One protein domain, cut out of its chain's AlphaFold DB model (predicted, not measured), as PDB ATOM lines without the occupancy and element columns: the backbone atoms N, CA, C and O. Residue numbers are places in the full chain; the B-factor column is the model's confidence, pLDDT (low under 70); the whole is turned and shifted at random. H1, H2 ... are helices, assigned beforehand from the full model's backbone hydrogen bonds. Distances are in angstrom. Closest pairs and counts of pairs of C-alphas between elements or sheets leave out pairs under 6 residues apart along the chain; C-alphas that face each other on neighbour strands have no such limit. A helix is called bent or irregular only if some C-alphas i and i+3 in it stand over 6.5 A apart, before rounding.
ATOM      1  N   ASP A  29      18.442 -26.428 -28.771       77.00
ATOM      2  CA  ASP A  29      17.454 -25.888 -27.839       77.00
ATOM      3  C   ASP A  29      17.438 -24.348 -27.902       77.00
ATOM      4  O   ASP A  29      16.372 -23.727 -27.926       77.00
ATOM      5  N   ILE A  30      18.612 -23.721 -28.045       77.50
ATOM      6  CA  ILE A  30      18.743 -22.273 -28.275       77.50
ATOM      7  C   ILE A  30      18.168 -21.893 -29.645       77.50
ATOM      8  O   ILE A  30      17.499 -20.863 -29.778       77.50
ATOM      9  N   ALA A  31      18.395 -22.732 -30.656       77.50
ATOM     10  CA  ALA A  31      17.882 -22.521 -32.003       77.50
ATOM     11  C   ALA A  31      16.350 -22.525 -32.023       77.50
ATOM     12  O   ALA A  31      15.737 -21.591 -32.538       77.50
ATOM     13  N   VAL A  32      15.732 -23.536 -31.406       82.94
ATOM     14  CA  VAL A  32      14.273 -23.660 -31.283       82.94
ATOM     15  C   VAL A  32      13.685 -22.462 -30.541       82.94
ATOM     16  O   VAL A  32      12.718 -21.870 -31.019       82.94
ATOM     17  N   ALA A  33      14.290 -22.051 -29.421       82.19
ATOM     18  CA  ALA A  33      13.841 -20.875 -28.678       82.19
ATOM     19  C   ALA A  33      13.905 -19.594 -29.529       82.19
ATOM     20  O   ALA A  33      12.970 -18.798 -29.533       82.19
ATOM     21  N   THR A  34      14.978 -19.421 -30.302       81.31
ATOM     22  CA  THR A  34      15.157 -18.243 -31.163       81.31
ATOM     23  C   THR A  34      14.163 -18.230 -32.332       81.31
ATOM     24  O   THR A  34      13.617 -17.179 -32.659       81.31
ATOM     25  N   LEU A  35      13.880 -19.388 -32.944       84.94
ATOM     26  CA  LEU A  35      12.853 -19.516 -33.989       84.94
ATOM     27  C   LEU A  35      11.453 -19.188 -33.448       84.94
ATOM     28  O   LEU A  35      10.677 -18.506 -34.118       84.94
ATOM     29  N   ALA A  36      11.141 -19.630 -32.228       85.31
ATOM     30  CA  ALA A  36       9.877 -19.315 -31.567       85.31
ATOM     31  C   ALA A  36       9.739 -17.811 -31.266       85.31
ATOM     32  O   ALA A  36       8.686 -17.229 -31.526       85.31
ATOM     33  N   ASP A  37      10.803 -17.154 -30.798       83.12
ATOM     34  CA  ASP A  37      10.802 -15.700 -30.588       83.12
ATOM     35  C   ASP A  37      10.566 -14.936 -31.903       83.12
ATOM     36  O   ASP A  37       9.788 -13.981 -31.945       83.12
ATOM     37  N   ALA A  38      11.191 -15.377 -33.002       81.75
ATOM     38  CA  ALA A  38      10.984 -14.779 -34.321       81.75
ATOM     39  C   ALA A  38       9.526 -14.896 -34.793       81.75
ATOM     40  O   ALA A  38       8.985 -13.955 -35.379       81.75
ATOM     41  N   HIS A  39       8.863 -16.012 -34.481       83.38
ATOM     42  CA  HIS A  39       7.439 -16.198 -34.747       83.38
ATOM     43  C   HIS A  39       6.567 -15.166 -34.033       83.38
ATOM     44  O   HIS A  39       5.670 -14.595 -34.657       83.38
ATOM     45  N   VAL A  40       6.840 -14.905 -32.752       84.31
ATOM     46  CA  VAL A  40       6.099 -13.911 -31.960       84.31
ATOM     47  C   VAL A  40       6.233 -12.519 -32.579       84.31
ATOM     48  O   VAL A  40       5.243 -11.804 -32.699       84.31
ATOM     49  N   VAL A  41       7.430 -12.151 -33.043       81.81
ATOM     50  CA  VAL A  41       7.657 -10.850 -33.695       81.81
ATOM     51  C   VAL A  41       6.914 -10.741 -35.031       81.81
ATOM     52  O   VAL A  41       6.293  -9.714 -35.304       81.81
ATOM     53  N   LEU A  42       6.925 -11.789 -35.864       83.12
ATOM     54  CA  LEU A  42       6.146 -11.793 -37.110       83.12
ATOM     55  C   LEU A  42       4.635 -11.711 -36.847       83.12
ATOM     56  O   LEU A  42       3.926 -11.049 -37.607       83.12
ATOM     57  N   GLN A  43       4.147 -12.347 -35.779       83.31
ATOM     58  CA  GLN A  43       2.747 -12.250 -35.372       83.31
ATOM     59  C   GLN A  43       2.392 -10.830 -34.914       83.31
ATOM     60  O   GLN A  43       1.392 -10.283 -35.368       83.31
ATOM     61  N   ASP A  44       3.238 -10.192 -34.102       82.12
ATOM     62  CA  ASP A  44       3.039  -8.800 -33.679       82.12
ATOM     63  C   ASP A  44       2.986  -7.842 -34.882       82.12
ATOM     64  O   ASP A  44       2.156  -6.933 -34.946       82.12
ATOM     65  N   HIS A  45       3.817  -8.084 -35.900       80.44
ATOM     66  CA  HIS A  45       3.751  -7.366 -37.172       80.44
ATOM     67  C   HIS A  45       2.433  -7.596 -37.927       80.44
ATOM     68  O   HIS A  45       1.873  -6.643 -38.479       80.44
ATOM     69  N   ALA A  46       1.909  -8.824 -37.938       80.69
ATOM     70  CA  ALA A  46       0.603  -9.120 -38.525       80.69
ATOM     71  C   ALA A  46      -0.523  -8.370 -37.798       80.69
ATOM     72  O   ALA A  46      -1.361  -7.738 -38.447       80.69
ATOM     73  N   ASP A  47      -0.503  -8.378 -36.466       79.06
ATOM     74  CA  ASP A  47      -1.513  -7.732 -35.626       79.06
ATOM     75  C   ASP A  47      -1.482  -6.205 -35.787       79.06
ATOM     76  O   ASP A  47      -2.528  -5.574 -35.950       79.06
ATOM     77  N   HIS A  48      -0.293  -5.598 -35.857       73.81
ATOM     78  CA  HIS A  48      -0.154  -4.163 -36.127       73.81
ATOM     79  C   HIS A  48      -0.706  -3.774 -37.504       73.81
ATOM     80  O   HIS A  48      -1.427  -2.780 -37.627       73.81
ATOM     81  N   LEU A  49      -0.433  -4.573 -38.541       73.94
ATOM     82  CA  LEU A  49      -1.018  -4.349 -39.863       73.94
ATOM     83  C   LEU A  49      -2.542  -4.483 -39.850       73.94
ATOM     84  O   LEU A  49      -3.215  -3.709 -40.529       73.94
ATOM     85  N   LEU A  50      -3.082  -5.442 -39.097       73.44
ATOM     86  CA  LEU A  50      -4.519  -5.685 -38.999       73.44
ATOM     87  C   LEU A  50      -5.248  -4.559 -38.251       73.44
ATOM     88  O   LEU A  50      -6.281  -4.088 -38.722       73.44
ATOM     89  N   ILE A  51      -4.724  -4.136 -37.099       74.25
ATOM     90  CA  ILE A  51      -5.391  -3.193 -36.191       74.25
ATOM     91  C   ILE A  51      -5.140  -1.744 -36.614       74.25
ATOM     92  O   ILE A  51      -6.055  -0.920 -36.603       74.25
ATOM     93  N   HIS A  52      -3.902  -1.418 -36.982       70.12
ATOM     94  CA  HIS A  52      -3.479  -0.038 -37.221       70.12
ATOM     95  C   HIS A  52      -3.299   0.290 -38.704       70.12
ATOM     96  O   HIS A  52      -3.245   1.463 -39.074       70.12
ATOM     97  N   GLY A  53      -3.225  -0.720 -39.574       66.12
ATOM     98  CA  GLY A  53      -3.046  -0.516 -41.011       66.12
ATOM     99  C   GLY A  53      -1.638  -0.062 -41.405       66.12
ATOM    100  O   GLY A  53      -1.463   0.403 -42.535       66.12
ATOM    101  N   TYR A  54      -0.653  -0.178 -40.510       67.56
ATOM    102  CA  TYR A  54       0.767   0.094 -40.754       67.56
ATOM    103  C   TYR A  54       1.653  -0.771 -39.845       67.56
ATOM    104  O   TYR A  54       1.197  -1.251 -38.808       67.56
ATOM    105  N   LEU A  55       2.922  -0.960 -40.222       68.75
ATOM    106  CA  LEU A  55       3.909  -1.617 -39.363       68.75
ATOM    107  C   LEU A  55       4.621  -0.600 -38.478       68.75
ATOM    108  O   LEU A  55       5.191   0.377 -38.967       68.75
ATOM    109  N   LYS A  56       4.666  -0.868 -37.173       58.75
ATOM    110  CA  LYS A  56       5.560  -0.153 -36.266       58.75
ATOM    111  C   LYS A  56       6.955  -0.757 -36.401       58.75
ATOM    112  O   LYS A  56       7.289  -1.739 -35.742       58.75
ATOM    113  N   LEU A  57       7.781  -0.180 -37.273       58.69
ATOM    114  CA  LEU A  57       9.199  -0.531 -37.375       58.69
ATOM    115  C   LEU A  57       9.912   0.007 -36.125       58.69
ATOM    116  O   LEU A  57      10.463   1.101 -36.114       58.69
ATOM    117  N   SER A  58       9.806  -0.739 -35.025       50.03
ATOM    118  CA  SER A  58      10.326  -0.343 -33.718       50.03
ATOM    119  C   SER A  58      11.829  -0.027 -33.766       50.03
ATOM    120  O   SER A  58      12.657  -0.793 -34.276       50.03
ATOM    121  N   THR A  59      12.148   1.124 -33.177       42.50
ATOM    122  CA  THR A  59      13.465   1.701 -32.889       42.50
ATOM    123  C   THR A  59      14.207   1.003 -31.745       42.50
ATOM    124  O   THR A  59      15.378   1.287 -31.529       42.50
ATOM    125  N   GLN A  60      13.569   0.091 -31.000       41.91
ATOM    126  CA  GLN A  60      14.128  -0.409 -29.733       41.91
ATOM    127  C   GLN A  60      15.284  -1.408 -29.891       41.91
ATOM    128  O   GLN A  60      16.059  -1.580 -28.956       41.91
ATOM    129  N   TYR A  61      15.438  -2.023 -31.067       41.12
ATOM    130  CA  TYR A  61      16.476  -3.032 -31.338       41.12
ATOM    131  C   TYR A  61      17.412  -2.649 -32.492       41.12
ATOM    132  O   TYR A  61      18.130  -3.492 -33.014       41.12
ATOM    133  N   SER A  62      17.378  -1.395 -32.948       40.00
ATOM    134  CA  SER A  62      18.158  -0.931 -34.100       40.00
ATOM    135  C   SER A  62      18.836   0.388 -33.781       40.00
ATOM    136  O   SER A  62      18.171   1.355 -33.420       40.00
ATOM    137  N   SER A  63      20.151   0.439 -33.978       39.94
ATOM    138  CA  SER A  63      20.957   1.663 -33.895       39.94
ATOM    139  C   SER A  63      20.602   2.693 -34.976       39.94
ATOM    140  O   SER A  63      20.920   3.869 -34.820       39.94
ATOM    141  N   ASN A  64      19.890   2.280 -36.032       39.28
ATOM    142  CA  ASN A  64      19.309   3.174 -37.028       39.28
ATOM    143  C   ASN A  64      17.798   3.325 -36.791       39.28
ATOM    144  O   ASN A  64      17.060   2.342 -36.951       39.28
ATOM    145  N   PRO A  65      17.309   4.521 -36.423       40.78
ATOM    146  CA  PRO A  65      15.885   4.751 -36.274       40.78
ATOM    147  C   PRO A  65      15.226   4.767 -37.654       40.78
ATOM    148  O   PRO A  65      15.457   5.666 -38.461       40.78
ATOM    149  N   VAL A  66      14.388   3.769 -37.930       47.50
ATOM    150  CA  VAL A  66      13.477   3.837 -39.074       47.50
ATOM    151  C   VAL A  66      12.374   4.821 -38.690       47.50
ATOM    152  O   VAL A  66      11.677   4.610 -37.698       47.50
ATOM    153  N   GLN A  67      12.277   5.941 -39.409       48.88
ATOM    154  CA  GLN A  67      11.264   6.962 -39.140       48.88
ATOM    155  C   GLN A  67       9.860   6.372 -39.284       48.88
ATOM    156  O   GLN A  67       9.576   5.672 -40.256       48.88
ATOM    157  N   ASP A  68       8.992   6.696 -38.323       48.34
ATOM    158  CA  ASP A  68       7.578   6.343 -38.350       48.34
ATOM    159  C   ASP A  68       6.917   6.949 -39.603       48.34
ATOM    160  O   ASP A  68       6.805   8.178 -39.718       48.34
ATOM    161  N   PRO A  69       6.471   6.123 -40.561       48.75
ATOM    162  CA  PRO A  69       5.876   6.615 -41.792       48.75
ATOM    163  C   PRO A  69       4.556   7.358 -41.558       48.75
ATOM    164  O   PRO A  69       4.200   8.235 -42.351       48.75
ATOM    165  N   SER A  70       3.855   7.061 -40.456       46.75
ATOM    166  CA  SER A  70       2.575   7.687 -40.108       46.75
ATOM    167  C   SER A  70       2.713   9.180 -39.782       46.75
ATOM    168  O   SER A  70       1.789   9.951 -40.042       46.75
ATOM    169  N   ALA A  71       3.890   9.622 -39.326       47.34
ATOM    170  CA  ALA A  71       4.166  11.021 -39.005       47.34
ATOM    171  C   ALA A  71       4.398  11.906 -40.247       47.34
ATOM    172  O   ALA A  71       4.361  13.130 -40.151       47.34
ATOM    173  N   THR A  72       4.637  11.308 -41.421       50.34
ATOM    174  CA  THR A  72       5.029  12.042 -42.642       50.34
ATOM    175  C   THR A  72       3.906  12.213 -43.665       50.34
ATOM    176  O   THR A  72       4.110  12.856 -44.693       50.34
ATOM    177  N   GLY A  73       2.723  11.628 -43.432       41.69
ATOM    178  CA  GLY A  73       1.594  11.684 -44.372       41.69
ATOM    179  C   GLY A  73       1.858  11.012 -45.730       41.69
ATOM    180  O   GLY A  73       1.038  11.108 -46.643       41.69
ATOM    181  N   ARG A  74       2.995  10.323 -45.892       44.09
ATOM    182  CA  ARG A  74       3.355   9.617 -47.121       44.09
ATOM    183  C   ARG A  74       2.610   8.283 -47.163       44.09
ATOM    184  O   ARG A  74       2.708   7.491 -46.230       44.09
ATOM    185  N   LYS A  75       1.899   8.006 -48.265       53.06
ATOM    186  CA  LYS A  75       1.431   6.649 -48.593       53.06
ATOM    187  C   LYS A  75       2.659   5.764 -48.765       53.06
ATOM    188  O   LYS A  75       3.253   5.736 -49.839       53.06
ATOM    189  N   VAL A  76       3.079   5.103 -47.699       57.53
ATOM    190  CA  VAL A  76       4.166   4.135 -47.777       57.53
ATOM    191  C   VAL A  76       3.575   2.807 -48.211       57.53
ATOM    192  O   VAL A  76       2.552   2.370 -47.686       57.53
ATOM    193  N   ASN A  77       4.196   2.212 -49.223       74.75
ATOM    194  CA  ASN A  77       3.825   0.913 -49.751       74.75
ATOM    195  C   ASN A  77       3.951  -0.120 -48.621       74.75
ATOM    196  O   ASN A  77       5.044  -0.352 -48.100       74.75
ATOM    197  N   ARG A  78       2.830  -0.708 -48.189       74.62
ATOM    198  CA  ARG A  78       2.824  -1.628 -47.040       74.62
ATOM    199  C   ARG A  78       3.618  -2.889 -47.343       74.62
ATOM    200  O   ARG A  78       4.198  -3.474 -46.435       74.62
ATOM    201  N   VAL A  79       3.670  -3.283 -48.615       80.62
ATOM    202  CA  VAL A  79       4.484  -4.412 -49.074       80.62
ATOM    203  C   VAL A  79       5.966  -4.131 -48.838       80.62
ATOM    204  O   VAL A  79       6.644  -4.980 -48.274       80.62
ATOM    205  N   GLU A  80       6.445  -2.927 -49.164       78.69
ATOM    206  CA  GLU A  80       7.838  -2.531 -48.904       78.69
ATOM    207  C   GLU A  80       8.152  -2.511 -47.403       78.69
ATOM    208  O   GLU A  80       9.220  -2.957 -46.997       78.69
ATOM    209  N   GLN A  81       7.220  -2.060 -46.554       76.62
ATOM    210  CA  GLN A  81       7.410  -2.121 -45.097       76.62
ATOM    211  C   GLN A  81       7.514  -3.562 -44.584       76.62
ATOM    212  O   GLN A  81       8.344  -3.843 -43.722       76.62
ATOM    213  N   VAL A  82       6.675  -4.464 -45.103       83.31
ATOM    214  CA  VAL A  82       6.722  -5.893 -44.763       83.31
ATOM    215  C   VAL A  82       8.034  -6.510 -45.226       83.31
ATOM    216  O   VAL A  82       8.664  -7.227 -44.453       83.31
ATOM    217  N   ASP A  83       8.466  -6.223 -46.453       83.12
ATOM    218  CA  ASP A  83       9.714  -6.760 -46.991       83.12
ATOM    219  C   ASP A  83      10.923  -6.280 -46.179       83.12
ATOM    220  O   ASP A  83      11.754  -7.104 -45.808       83.12
ATOM    221  N   LEU A  84      10.963  -5.002 -45.789       77.06
ATOM    222  CA  LEU A  84      12.005  -4.464 -44.907       77.06
ATOM    223  C   LEU A  84      11.979  -5.090 -43.506       77.06
ATOM    224  O   LEU A  84      13.032  -5.346 -42.923       77.06
ATOM    225  N   ALA A  85      10.795  -5.345 -42.942       76.81
ATOM    226  CA  ALA A  85      10.670  -6.004 -41.643       76.81
ATOM    227  C   ALA A  85      11.171  -7.455 -41.698       76.81
ATOM    228  O   ALA A  85      11.938  -7.873 -40.831       76.81
ATOM    229  N   ILE A  86      10.789  -8.204 -42.737       84.50
ATOM    230  CA  ILE A  86      11.268  -9.573 -42.967       84.50
ATOM    231  C   ILE A  86      12.781  -9.562 -43.185       84.50
ATOM    232  O   ILE A  86      13.494 -10.313 -42.528       84.50
ATOM    233  N   GLU A  87      13.294  -8.687 -44.049       80.44
ATOM    234  CA  GLU A  87      14.732  -8.570 -44.294       80.44
ATOM    235  C   GLU A  87      15.486  -8.287 -42.994       80.44
ATOM    236  O   GLU A  87      16.507  -8.912 -42.706       80.44
ATOM    237  N   LYS A  88      14.930  -7.417 -42.146       74.62
ATOM    238  CA  LYS A  88      15.510  -7.122 -40.844       74.62
ATOM    239  C   LYS A  88      15.549  -8.346 -39.941       74.62
ATOM    240  O   LYS A  88      16.607  -8.680 -39.419       74.62
ATOM    241  N   ILE A  89      14.433  -9.048 -39.791       76.88
ATOM    242  CA  ILE A  89      14.341 -10.259 -38.968       76.88
ATOM    243  C   ILE A  89      15.327 -11.329 -39.460       76.88
ATOM    244  O   ILE A  89      16.049 -11.912 -38.655       76.88
ATOM    245  N   PHE A  90      15.419 -11.561 -40.766       78.56
ATOM    246  CA  PHE A  90      16.219 -12.664 -41.296       78.56
ATOM    247  C   PHE A  90      17.709 -12.337 -41.443       78.56
ATOM    248  O   PHE A  90      18.541 -13.231 -41.262       78.56
ATOM    249  N   HIS A  91      18.058 -11.079 -41.730       73.06
ATOM    250  CA  HIS A  91      19.400 -10.720 -42.194       73.06
ATOM    251  C   HIS A  91      20.129  -9.661 -41.362       73.06
ATOM    252  O   HIS A  91      21.356  -9.636 -41.416       73.06
ATOM    253  N   THR A  92      19.440  -8.802 -40.602       59.28
ATOM    254  CA  THR A  92      20.104  -7.665 -39.922       59.28
ATOM    255  C   THR A  92      19.794  -7.515 -38.433       59.28
ATOM    256  O   THR A  92      20.427  -6.710 -37.760       59.28
ATOM    257  N   SER A  93      18.844  -8.276 -37.898       58.00
ATOM    258  CA  SER A  93      18.478  -8.251 -36.484       58.00
ATOM    259  C   SER A  93      19.446  -9.103 -35.662       58.00
ATOM    260  O   SER A  93      19.676 -10.275 -35.967       58.00
ATOM    261  N   ASP A  94      19.990  -8.509 -34.600       57.44
ATOM    262  CA  ASP A  94      20.861  -9.164 -33.626       57.44
ATOM    263  C   ASP A  94      20.026 -10.033 -32.675       57.44
ATOM    264  O   ASP A  94      19.754  -9.674 -31.527       57.44
ATOM    265  N   TRP A  95      19.591 -11.201 -33.146       55.78
ATOM    266  CA  TRP A  95      18.842 -12.143 -32.317       55.78
ATOM    267  C   TRP A  95      19.754 -12.709 -31.223       55.78
ATOM    268  O   TRP A  95      20.643 -13.509 -31.498       55.78
ATOM    269  N   LYS A  96      19.570 -12.232 -29.981       52.22
ATOM    270  CA  LYS A  96      20.158 -12.761 -28.730       52.22
ATOM    271  C   LYS A  96      21.647 -13.166 -28.815       52.22
ATOM    272  O   LYS A  96      22.045 -14.189 -28.269       52.22
ATOM    273  N   GLY A  97      22.487 -12.364 -29.473       49.81
ATOM    274  CA  GLY A  97      23.928 -12.655 -29.561       49.81
ATOM    275  C   GLY A  97      24.638 -12.227 -30.846       49.81
ATOM    276  O   GLY A  97      25.741 -12.710 -31.100       49.81
ATOM    277  N   GLY A  98      24.032 -11.347 -31.651       53.38
ATOM    278  CA  GLY A  98      24.698 -10.723 -32.800       53.38
ATOM    279  C   GLY A  98      24.709 -11.558 -34.081       53.38
ATOM    280  O   GLY A  98      25.656 -11.465 -34.860       53.38
ATOM    281  N   ARG A  99      23.728 -12.451 -34.275       61.69
ATOM    282  CA  ARG A  99      23.675 -13.326 -35.455       61.69
ATOM    283  C   ARG A  99      22.320 -13.217 -36.156       61.69
ATOM    284  O   ARG A  99      21.296 -13.331 -35.481       61.69
ATOM    285  N   PRO A 100      22.301 -13.041 -37.489       68.75
ATOM    286  CA  PRO A 100      21.065 -13.082 -38.257       68.75
ATOM    287  C   PRO A 100      20.386 -14.456 -38.171       68.75
ATOM    288  O   PRO A 100      21.047 -15.473 -37.948       68.75
ATOM    289  N   LEU A 101      19.069 -14.495 -38.391       78.31
ATOM    290  CA  LEU A 101      18.278 -15.726 -38.321       78.31
ATOM    291  C   LEU A 101      18.570 -16.676 -39.497       78.31
ATOM    292  O   LEU A 101      18.590 -17.892 -39.313       78.31
ATOM    293  N   GLN A 102      18.841 -16.140 -40.694       83.25
ATOM    294  CA  GLN A 102      19.025 -16.940 -41.911       83.25
ATOM    295  C   GLN A 102      20.195 -17.946 -41.826       83.25
ATOM    296  O   GLN A 102      19.954 -19.126 -42.069       83.25
ATOM    297  N   PRO A 103      21.419 -17.570 -41.398       79.00
ATOM    298  CA  PRO A 103      22.511 -18.532 -41.233       79.00
ATOM    299  C   PRO A 103      22.186 -19.689 -40.280       79.00
ATOM    300  O   PRO A 103      22.666 -20.802 -40.467       79.00
ATOM    301  N   MET A 104      21.378 -19.440 -39.244       78.75
ATOM    302  CA  MET A 104      20.949 -20.488 -38.316       78.75
ATOM    303  C   MET A 104      19.962 -21.452 -38.978       78.75
ATOM    304  O   MET A 104      20.086 -22.663 -38.803       78.75
ATOM    305  N   ILE A 105      19.015 -20.924 -39.758       85.06
ATOM    306  CA  ILE A 105      18.087 -21.727 -40.563       85.06
ATOM    307  C   ILE A 105      18.864 -22.625 -41.530       85.06
ATOM    308  O   ILE A 105      18.611 -23.829 -41.565       85.06
ATOM    309  N   ASP A 106      19.840 -22.064 -42.245       83.81
ATOM    310  CA  ASP A 106      20.644 -22.794 -43.229       83.81
ATOM    311  C   ASP A 106      21.395 -23.966 -42.575       83.81
ATOM    312  O   ASP A 106      21.350 -25.095 -43.068       83.81
ATOM    313  N   VAL A 107      22.027 -23.729 -41.417       79.38
ATOM    314  CA  VAL A 107      22.725 -24.776 -40.651       79.38
ATOM    315  C   VAL A 107      21.755 -25.860 -40.186       79.38
ATOM    316  O   VAL A 107      22.041 -27.043 -40.350       79.38
ATOM    317  N   LEU A 108      20.599 -25.492 -39.629       80.44
ATOM    318  CA  LEU A 108      19.620 -26.468 -39.145       80.44
ATOM    319  C   LEU A 108      19.047 -27.329 -40.277       80.44
ATOM    320  O   LEU A 108      18.854 -28.530 -40.084       80.44
ATOM    321  N   GLN A 109      18.790 -26.743 -41.449       81.12
ATOM    322  CA  GLN A 109      18.291 -27.463 -42.624       81.12
ATOM    323  C   GLN A 109      19.343 -28.409 -43.214       81.12
ATOM    324  O   GLN A 109      19.013 -29.548 -43.569       81.12
ATOM    325  N   ASP A 110      20.605 -27.980 -43.281       80.62
ATOM    326  CA  ASP A 110      21.711 -28.836 -43.719       80.62
ATOM    327  C   ASP A 110      21.945 -29.985 -42.728       80.62
ATOM    328  O   ASP A 110      22.007 -31.156 -43.112       80.62
ATOM    329  N   GLU A 111      21.963 -29.687 -41.424       76.19
ATOM    330  CA  GLU A 111      22.054 -30.711 -40.386       76.19
ATOM    331  C   GLU A 111      20.878 -31.686 -40.435       76.19
ATOM    332  O   GLU A 111      21.094 -32.892 -40.278       76.19
ATOM    333  N   TYR A 112      19.659 -31.191 -40.684       74.31
ATOM    334  CA  TYR A 112      18.489 -32.038 -40.867       74.31
ATOM    335  C   TYR A 112      18.674 -32.986 -42.042       74.31
ATOM    336  O   TYR A 112      18.595 -34.202 -41.886       74.31
ATOM    337  N   THR A 113      18.997 -32.454 -43.212       74.31
ATOM    338  CA  THR A 113      19.179 -33.250 -44.429       74.31
ATOM    339  C   THR A 113      20.278 -34.299 -44.264       74.31
ATOM    340  O   THR A 113      20.058 -35.476 -44.552       74.31
ATOM    341  N   ARG A 114      21.437 -33.898 -43.727       72.25
ATOM    342  CA  ARG A 114      22.610 -34.764 -43.555       72.25
ATOM    343  C   ARG A 114      22.389 -35.878 -42.534       72.25
ATOM    344  O   ARG A 114      22.809 -37.013 -42.758       72.25
ATOM    345  N   LYS A 115      21.786 -35.559 -41.386       67.81
ATOM    346  CA  LYS A 115      21.622 -36.514 -40.276       67.81
ATOM    347  C   LYS A 115      20.318 -37.312 -40.378       67.81
ATOM    348  O   LYS A 115      20.288 -38.446 -39.909       67.81
ATOM    349  N   TRP A 116      19.270 -36.739 -40.977       67.50
ATOM    350  CA  TRP A 116      17.879 -37.176 -40.792       67.50
ATOM    351  C   TRP A 116      17.049 -37.299 -42.084       67.50
ATOM    352  O   TRP A 116      16.158 -38.142 -42.130       67.50
ATOM    353  N   GLY A 117      17.304 -36.473 -43.106       58.66
ATOM    354  CA  GLY A 117      16.390 -36.268 -44.243       58.66
ATOM    355  C   GLY A 117      16.674 -37.061 -45.528       58.66
ATOM    356  O   GLY A 117      15.894 -36.959 -46.471       58.66
ATOM    357  N   GLY A 118      17.767 -37.827 -45.603       63.12
ATOM    358  CA  GLY A 118      18.181 -38.535 -46.825       63.12
ATOM    359  C   GLY A 118      18.140 -40.064 -46.737       63.12
ATOM    360  O   GLY A 118      18.204 -40.649 -45.661       63.12
ATOM    361  N   THR A 119      18.135 -40.732 -47.895       52.72
ATOM    362  CA  THR A 119      18.251 -42.202 -48.014       52.72
ATOM    363  C   THR A 119      19.575 -42.745 -47.450       52.72
ATOM    364  O   THR A 119      19.643 -43.908 -47.070       52.72
ATOM    365  N   ASN A 120      20.597 -41.884 -47.341       55.47
ATOM    366  CA  ASN A 120      21.911 -42.154 -46.740       55.47
ATOM    367  C   ASN A 120      22.076 -41.488 -45.355       55.47
ATOM    368  O   ASN A 120      23.191 -41.151 -44.955       55.47
ATOM    369  N   ALA A 121      20.978 -41.201 -44.649       62.56
ATOM    370  CA  ALA A 121      21.030 -40.534 -43.354       62.56
ATOM    371  C   ALA A 121      21.778 -41.388 -42.315       62.56
ATOM    372  O   ALA A 121      21.387 -42.518 -42.016       62.56
ATOM    373  N   VAL A 122      22.808 -40.789 -41.707       62.62
ATOM    374  CA  VAL A 122      23.709 -41.395 -40.702       62.62
ATOM    375  C   VAL A 122      22.943 -42.030 -39.523       62.62
ATOM    376  O   VAL A 122      23.424 -42.944 -38.858       62.62
ATOM    377  N   TYR A 123      21.716 -41.577 -39.265       62.47
ATOM    378  CA  TYR A 123      20.882 -42.046 -38.166       62.47
ATOM    379  C   TYR A 123      20.461 -43.520 -38.230       62.47
ATOM    380  O   TYR A 123      20.443 -44.186 -37.190       62.47
ATOM    381  N   HIS A 124      20.099 -44.033 -39.413       56.09
ATOM    382  CA  HIS A 124      19.680 -45.436 -39.530       56.09
ATOM    383  C   HIS A 124      20.808 -46.386 -39.108       56.09
ATOM    384  O   HIS A 124      20.539 -47.433 -38.514       56.09
ATOM    385  N   ASP A 125      22.056 -45.962 -39.312       63.31
ATOM    386  CA  ASP A 125      23.245 -46.689 -38.889       63.31
ATOM    387  C   ASP A 125      23.557 -46.477 -37.401       63.31
ATOM    388  O   ASP A 125      23.878 -47.440 -36.705       63.31
ATOM    389  N   LEU A 126      23.392 -45.264 -36.860       65.12
ATOM    390  CA  LEU A 126      23.687 -44.966 -35.449       65.12
ATOM    391  C   LEU A 126      22.764 -45.688 -34.463       65.12
ATOM    392  O   LEU A 126      23.255 -46.292 -33.515       65.12
ATOM    393  N   ALA A 127      21.446 -45.684 -34.687       64.81
ATOM    394  CA  ALA A 127      20.499 -46.353 -33.785       64.81
ATOM    395  C   ALA A 127      20.663 -47.886 -33.780       64.81
ATOM    396  O   ALA A 127      20.304 -48.553 -32.811       64.81
ATOM    397  N   ARG A 128      21.192 -48.445 -34.878       66.81
ATOM    398  CA  ARG A 128      21.509 -49.872 -35.015       66.81
ATOM    399  C   ARG A 128      22.858 -50.225 -34.384       66.81
ATOM    400  O   ARG A 128      22.999 -51.319 -33.847       66.81
ATOM    401  N   THR A 129      23.825 -49.314 -34.473       71.62
ATOM    402  CA  THR A 129      25.187 -49.485 -33.945       71.62
ATOM    403  C   THR A 129      25.250 -49.262 -32.432       71.62
ATOM    404  O   THR A 129      26.002 -49.958 -31.760       71.62
ATOM    405  N   TYR A 130      24.428 -48.349 -31.901       74.06
ATOM    406  CA  TYR A 130      24.391 -47.956 -30.487       74.06
ATOM    407  C   TYR A 130      22.968 -48.084 -29.910       74.06
ATOM    408  O   TYR A 130      22.295 -47.076 -29.655       74.06
ATOM    409  N   PRO A 131      22.450 -49.313 -29.751       74.19
ATOM    410  CA  PRO A 131      21.090 -49.550 -29.269       74.19
ATOM    411  C   PRO A 131      20.841 -49.017 -27.848       74.19
ATOM    412  O   PRO A 131      19.718 -48.627 -27.534       74.19
ATOM    413  N   GLU A 132      21.871 -48.950 -27.005       71.50
ATOM    414  CA  GLU A 132      21.832 -48.394 -25.648       71.50
ATOM    415  C   GLU A 132      21.577 -46.878 -25.612       71.50
ATOM    416  O   GLU A 132      21.074 -46.364 -24.617       71.50
ATOM    417  N   HIS A 133      21.848 -46.169 -26.711       72.12
ATOM    418  CA  HIS A 133      21.635 -44.724 -26.843       72.12
ATOM    419  C   HIS A 133      20.381 -44.369 -27.658       72.12
ATOM    420  O   HIS A 133      20.169 -43.209 -28.012       72.12
ATOM    421  N   ARG A 134      19.523 -45.352 -27.969       72.94
ATOM    422  CA  ARG A 134      18.375 -45.194 -28.879       72.94
ATOM    423  C   ARG A 134      17.384 -44.105 -28.456       72.94
ATOM    424  O   ARG A 134      16.820 -43.447 -29.327       72.94
ATOM    425  N   GLU A 135      17.168 -43.913 -27.158       74.38
ATOM    426  CA  GLU A 135      16.252 -42.888 -26.635       74.38
ATOM    427  C   GLU A 135      16.788 -41.469 -26.859       74.38
ATOM    428  O   GLU A 135      16.079 -40.628 -27.399       74.38
ATOM    429  N   GLU A 136      18.062 -41.221 -26.549       74.50
ATOM    430  CA  GLU A 136      18.724 -39.927 -26.784       74.50
ATOM    431  C   GLU A 136      18.776 -39.581 -28.281       74.50
ATOM    432  O   GLU A 136      18.561 -38.447 -28.712       74.50
ATOM    433  N   ILE A 137      19.033 -40.604 -29.090       73.06
ATOM    434  CA  ILE A 137      19.035 -40.570 -30.548       73.06
ATOM    435  C   ILE A 137      17.632 -40.193 -31.081       73.06
ATOM    436  O   ILE A 137      17.516 -39.333 -31.959       73.06
ATOM    437  N   ALA A 138      16.560 -40.757 -30.516       76.00
ATOM    438  CA  ALA A 138      15.182 -40.407 -30.862       76.00
ATOM    439  C   ALA A 138      14.776 -38.998 -30.388       76.00
ATOM    440  O   ALA A 138      14.113 -38.280 -31.140       76.00
ATOM    441  N   ASP A 139      15.200 -38.575 -29.195       79.19
ATOM    442  CA  ASP A 139      14.941 -37.229 -28.664       79.19
ATOM    443  C   ASP A 139      15.558 -36.145 -29.562       79.19
ATOM    444  O   ASP A 139      14.866 -35.247 -30.051       79.19
ATOM    445  N   LYS A 140      16.841 -36.301 -29.913       75.69
ATOM    446  CA  LYS A 140      17.538 -35.395 -30.842       75.69
ATOM    447  C   LYS A 140      16.847 -35.319 -32.204       75.69
ATOM    448  O   LYS A 140      16.735 -34.231 -32.772       75.69
ATOM    449  N   ARG A 141      16.334 -36.445 -32.716       76.06
ATOM    450  CA  ARG A 141      15.522 -36.467 -33.944       76.06
ATOM    451  C   ARG A 141      14.273 -35.603 -33.806       76.06
ATOM    452  O   ARG A 141      13.968 -34.831 -34.712       76.06
ATOM    453  N   GLY A 142      13.557 -35.757 -32.692       79.19
ATOM    454  CA  GLY A 142      12.343 -35.004 -32.391       79.19
ATOM    455  C   GLY A 142      12.597 -33.499 -32.391       79.19
ATOM    456  O   GLY A 142      11.870 -32.759 -33.050       79.19
ATOM    457  N   LYS A 143      13.686 -33.057 -31.756       81.12
ATOM    458  CA  LYS A 143      14.089 -31.642 -31.725       81.12
ATOM    459  C   LYS A 143      14.404 -31.083 -33.116       81.12
ATOM    460  O   LYS A 143      13.901 -30.027 -33.486       81.12
ATOM    461  N   HIS A 144      15.176 -31.814 -33.922       80.88
ATOM    462  CA  HIS A 144      15.498 -31.422 -35.301       80.88
ATOM    463  C   HIS A 144      14.264 -31.369 -36.208       80.88
ATOM    464  O   HIS A 144      14.140 -30.473 -37.045       80.88
ATOM    465  N   PHE A 145      13.336 -32.308 -36.030       81.81
ATOM    466  CA  PHE A 145      12.061 -32.293 -36.735       81.81
ATOM    467  C   PHE A 145      11.203 -31.088 -36.323       81.81
ATOM    468  O   PHE A 145      10.717 -30.370 -37.192       81.81
ATOM    469  N   GLY A 146      11.090 -30.809 -35.021       82.81
ATOM    470  CA  GLY A 146      10.380 -29.634 -34.506       82.81
ATOM    471  C   GLY A 146      10.958 -28.314 -35.025       82.81
ATOM    472  O   GLY A 146      10.211 -27.460 -35.493       82.81
ATOM    473  N   ALA A 147      12.287 -28.173 -35.038       84.75
ATOM    474  CA  ALA A 147      12.951 -27.007 -35.621       84.75
ATOM    475  C   ALA A 147      12.639 -26.843 -37.120       84.75
ATOM    476  O   ALA A 147      12.411 -25.729 -37.583       84.75
ATOM    477  N   SER A 148      12.577 -27.947 -37.873       84.00
ATOM    478  CA  SER A 148      12.246 -27.916 -39.306       84.00
ATOM    479  C   SER A 148      10.810 -27.445 -39.562       84.00
ATOM    480  O   SER A 148      10.587 -26.670 -40.491       84.00
ATOM    481  N   ILE A 149       9.857 -27.859 -38.717       85.88
ATOM    482  CA  ILE A 149       8.470 -27.370 -38.767       85.88
ATOM    483  C   ILE A 149       8.433 -25.859 -38.515       85.88
ATOM    484  O   ILE A 149       7.881 -25.127 -39.328       85.88
ATOM    485  N   LEU A 150       9.092 -25.376 -37.455       87.44
ATOM    486  CA  LEU A 150       9.130 -23.943 -37.135       87.44
ATOM    487  C   LEU A 150       9.722 -23.103 -38.275       87.44
ATOM    488  O   LEU A 150       9.233 -22.021 -38.580       87.44
ATOM    489  N   ILE A 151      10.760 -23.599 -38.947       88.94
ATOM    490  CA  ILE A 151      11.335 -22.919 -40.114       88.94
ATOM    491  C   ILE A 151      10.303 -22.800 -41.245       88.94
ATOM    492  O   ILE A 151      10.172 -21.736 -41.855       88.94
ATOM    493  N   GLN A 152       9.571 -23.877 -41.532       87.62
ATOM    494  CA  GLN A 152       8.538 -23.881 -42.566       87.62
ATOM    495  C   GLN A 152       7.379 -22.936 -42.214       87.62
ATOM    496  O   GLN A 152       6.884 -22.207 -43.082       87.62
ATOM    497  N   ASP A 153       6.982 -22.900 -40.945       89.00
ATOM    498  CA  ASP A 153       5.936 -22.008 -40.454       89.00
ATOM    499  C   ASP A 153       6.375 -20.537 -40.559       89.00
ATOM    500  O   ASP A 153       5.612 -19.708 -41.059       89.00
ATOM    501  N   LEU A 154       7.625 -20.199 -40.202       88.81
ATOM    502  CA  LEU A 154       8.189 -18.849 -40.375       88.81
ATOM    503  C   LEU A 154       8.142 -18.393 -41.838       88.81
ATOM    504  O   LEU A 154       7.733 -17.266 -42.139       88.81
ATOM    505  N   GLN A 155       8.550 -19.263 -42.762       88.12
ATOM    506  CA  GLN A 155       8.520 -18.968 -44.196       88.12
ATOM    507  C   GLN A 155       7.085 -18.756 -44.692       88.12
ATOM    508  O   GLN A 155       6.825 -17.830 -45.467       88.12
ATOM    509  N   THR A 156       6.144 -19.570 -44.209       88.31
ATOM    510  CA  THR A 156       4.719 -19.453 -44.535       88.31
ATOM    511  C   THR A 156       4.142 -18.135 -44.013       88.31
ATOM    512  O   THR A 156       3.541 -17.386 -44.784       88.31
ATOM    513  N   HIS A 157       4.430 -17.771 -42.759       87.31
ATOM    514  CA  HIS A 157       4.028 -16.492 -42.167       87.31
ATOM    515  C   HIS A 157       4.543 -15.293 -42.973       87.31
ATOM    516  O   HIS A 157       3.801 -14.343 -43.220       87.31
ATOM    517  N   CYS A 158       5.787 -15.344 -43.459       87.75
ATOM    518  CA  CYS A 158       6.340 -14.295 -44.319       87.75
ATOM    519  C   CYS A 158       5.558 -14.142 -45.634       87.75
ATOM    520  O   CYS A 158       5.322 -13.025 -46.104       87.75
ATOM    521  N   VAL A 159       5.154 -15.252 -46.258       89.06
ATOM    522  CA  VAL A 159       4.328 -15.232 -47.477       89.06
ATOM    523  C   VAL A 159       2.949 -14.643 -47.188       89.06
ATOM    524  O   VAL A 159       2.460 -13.814 -47.965       89.06
ATOM    525  N   ASP A 160       2.332 -15.033 -46.079       85.81
ATOM    526  CA  ASP A 160       0.995 -14.577 -45.715       85.81
ATOM    527  C   ASP A 160       0.968 -13.097 -45.325       85.81
ATOM    528  O   ASP A 160       0.084 -12.376 -45.791       85.81
ATOM    529  N   LEU A 161       1.986 -12.598 -44.619       85.38
ATOM    530  CA  LEU A 161       2.176 -11.167 -44.356       85.38
ATOM    531  C   LEU A 161       2.239 -10.347 -45.649       85.38
ATOM    532  O   LEU A 161       1.518  -9.359 -45.803       85.38
ATOM    533  N   ARG A 162       3.045 -10.783 -46.628       86.81
ATOM    534  CA  ARG A 162       3.136 -10.112 -47.938       86.81
ATOM    535  C   ARG A 162       1.801 -10.131 -48.677       86.81
ATOM    536  O   ARG A 162       1.400  -9.128 -49.270       86.81
ATOM    537  N   ARG A 163       1.093 -11.267 -48.662       84.88
ATOM    538  CA  ARG A 163      -0.246 -11.387 -49.263       84.88
ATOM    539  C   ARG A 163      -1.242 -10.458 -48.583       84.88
ATOM    540  O   ARG A 163      -2.044  -9.831 -49.275       84.88
ATOM    541  N   PHE A 164      -1.195 -10.364 -47.261       82.31
ATOM    542  CA  PHE A 164      -2.079  -9.520 -46.473       82.31
ATOM    543  C   PHE A 164      -1.844  -8.032 -46.759       82.31
ATOM    544  O   PHE A 164      -2.793  -7.324 -47.099       82.31
ATOM    545  N   ALA A 165      -0.586  -7.580 -46.767       82.00
ATOM    546  CA  ALA A 165      -0.229  -6.206 -47.125       82.00
ATOM    547  C   ALA A 165      -0.730  -5.810 -48.525       82.00
ATOM    548  O   ALA A 165      -1.361  -4.766 -48.684       82.00
ATOM    549  N   ARG A 166      -0.561  -6.688 -49.528       83.31
ATOM    550  CA  ARG A 166      -1.088  -6.458 -50.888       83.31
ATOM    551  C   ARG A 166      -2.607  -6.285 -50.911       83.31
ATOM    552  O   ARG A 166      -3.116  -5.441 -51.649       83.31
ATOM    553  N   ARG A 167      -3.347  -7.074 -50.120       81.00
ATOM    554  CA  ARG A 167      -4.810  -6.934 -50.020       81.00
ATOM    555  C   ARG A 167      -5.178  -5.573 -49.440       81.00
ATOM    556  O   ARG A 167      -6.004  -4.886 -50.037       81.00
ATOM    557  N   LEU A 168      -4.547  -5.153 -48.345       74.44
ATOM    558  CA  LEU A 168      -4.809  -3.848 -47.723       74.44
ATOM    559  C   LEU A 168      -4.551  -2.678 -48.681       74.44
ATOM    560  O   LEU A 168      -5.360  -1.750 -48.757       74.44
ATOM    561  N   ASP A 169      -3.479  -2.744 -49.471       73.19
ATOM    562  CA  ASP A 169      -3.196  -1.722 -50.482       73.19
ATOM    563  C   ASP A 169      -4.252  -1.713 -51.593       73.19
ATOM    564  O   ASP A 169      -4.733  -0.646 -51.981       73.19
ATOM    565  N   SER A 170      -4.719  -2.884 -52.035       71.56
ATOM    566  CA  SER A 170      -5.793  -2.976 -53.035       71.56
ATOM    567  C   SER A 170      -7.137  -2.404 -52.552       71.56
ATOM    568  O   SER A 170      -7.852  -1.780 -53.340       71.56
ATOM    569  N   TYR A 171      -7.465  -2.540 -51.261       60.88
ATOM    570  CA  TYR A 171      -8.649  -1.909 -50.661       60.88
ATOM    571  C   TYR A 171      -8.490  -0.392 -50.535       60.88
ATOM    572  O   TYR A 171      -9.447   0.346 -50.765       60.88
ATOM    573  N   SER A 172      -7.279   0.087 -50.244       55.62
ATOM    574  CA  SER A 172      -6.986   1.521 -50.155       55.62
ATOM    575  C   SER A 172      -7.075   2.237 -51.511       55.62
ATOM    576  O   SER A 172      -7.417   3.416 -51.555       55.62
ATOM    577  N   VAL A 173      -6.817   1.537 -52.622       55.25
ATOM    578  CA  VAL A 173      -6.991   2.069 -53.991       55.25
ATOM    579  C   VAL A 173      -8.462   2.073 -54.429       55.25
ATOM    580  O   VAL A 173      -8.852   2.888 -55.261       55.25
ATOM    581  N   ARG A 174      -9.294   1.185 -53.870       48.84
ATOM    582  CA  ARG A 174     -10.705   1.014 -54.252       48.84
ATOM    583  C   ARG A 174     -11.705   1.819 -53.431       48.84
ATOM    584  O   ARG A 174     -12.892   1.713 -53.720       48.84
ATOM    585  N   GLN A 175     -11.287   2.618 -52.451       40.47
ATOM    586  CA  GLN A 175     -12.203   3.612 -51.893       40.47
ATOM    587  C   GLN A 175     -12.455   4.678 -52.967       40.47
ATOM    588  O   GLN A 175     -11.525   5.426 -53.283       40.47
TER     589      GLN A 175
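This is residues 29 to 175 of the 192 residues of an uncharacterized protein of Fonsecaea multimorphosa (UniProt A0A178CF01). One long helix, H6, makes the length of this domain; H1 runs beside it, H3 and then H4 pack along it, and H5 folds back on its first part. H1, H3 and H6 form a loose three-helix bundle, and residues 128 to 133 stick out at one end. The printed part has 147 residues with six named helices, H1 to H6 in order, and no named strand: all helix. The whole is loose, with a radius of gyration of the C-alphas of 19.7 A and spans of 66, 34 and 21 A.

H6, residues 131 to 173, is 63.8 A long and ends at C-alpha 173 (-6.991, 2.069, -53.991). It is irregular, C-alphas 132 and 135 being 7.9 A apart, with a kink of 27 degrees near residue 138. H1, residues 29 to 52, is 34.6 A long from C-alpha 29 (17.454, -25.888, -27.839). H4 is residues 101 to 117, 21.5 A; H3 residues 78 to 92, 19.6 A; H5 residues 122 to 129, 10.6 A; H2 residues 69 to 72, 5.6 A.

H6 is the hub, touching four helices. The closest C-alphas of H6 and H1, Ala 147 and Val 32, are 5.6 A apart, at a shallow tilt of 17 degrees, the same way. Residues 158 to 169 of H6 touch H3, Ala 165 to Val 79 at 5.4 A between C-alphas, opposite ways; H1, H3 and H6 are an up and down bundle, each against the one before. Residues 141 to 151 touch H4, C-alphas of His 144 and Tyr 112 6.3 A apart, at a steep tilt of 45 degrees. H5 and H6 form a hairpin, C-alphas of Ala 127 and Arg 134 5.5 A apart; H4 and H5 touch only at the corner, Lys 115 to Val 122 at 5.3 A between C-alphas. H2 touches no helix. Every O i to N i+4 pair is within hydrogen-bond range in H1, H3 and H4; H5 has 3 of 4, H6 37 of 39, and H2 is too short for one.

The C-alphas of Glu 132 and Gln 175, the two farthest apart, are 67.5 A apart. The printed part has no cut; the link from H1 to H2 is long. Mean pLDDT of the printed part is 71.0, with residues 53 to 76, 92 to 100, 115 to 128 and 171 to 175 under 70.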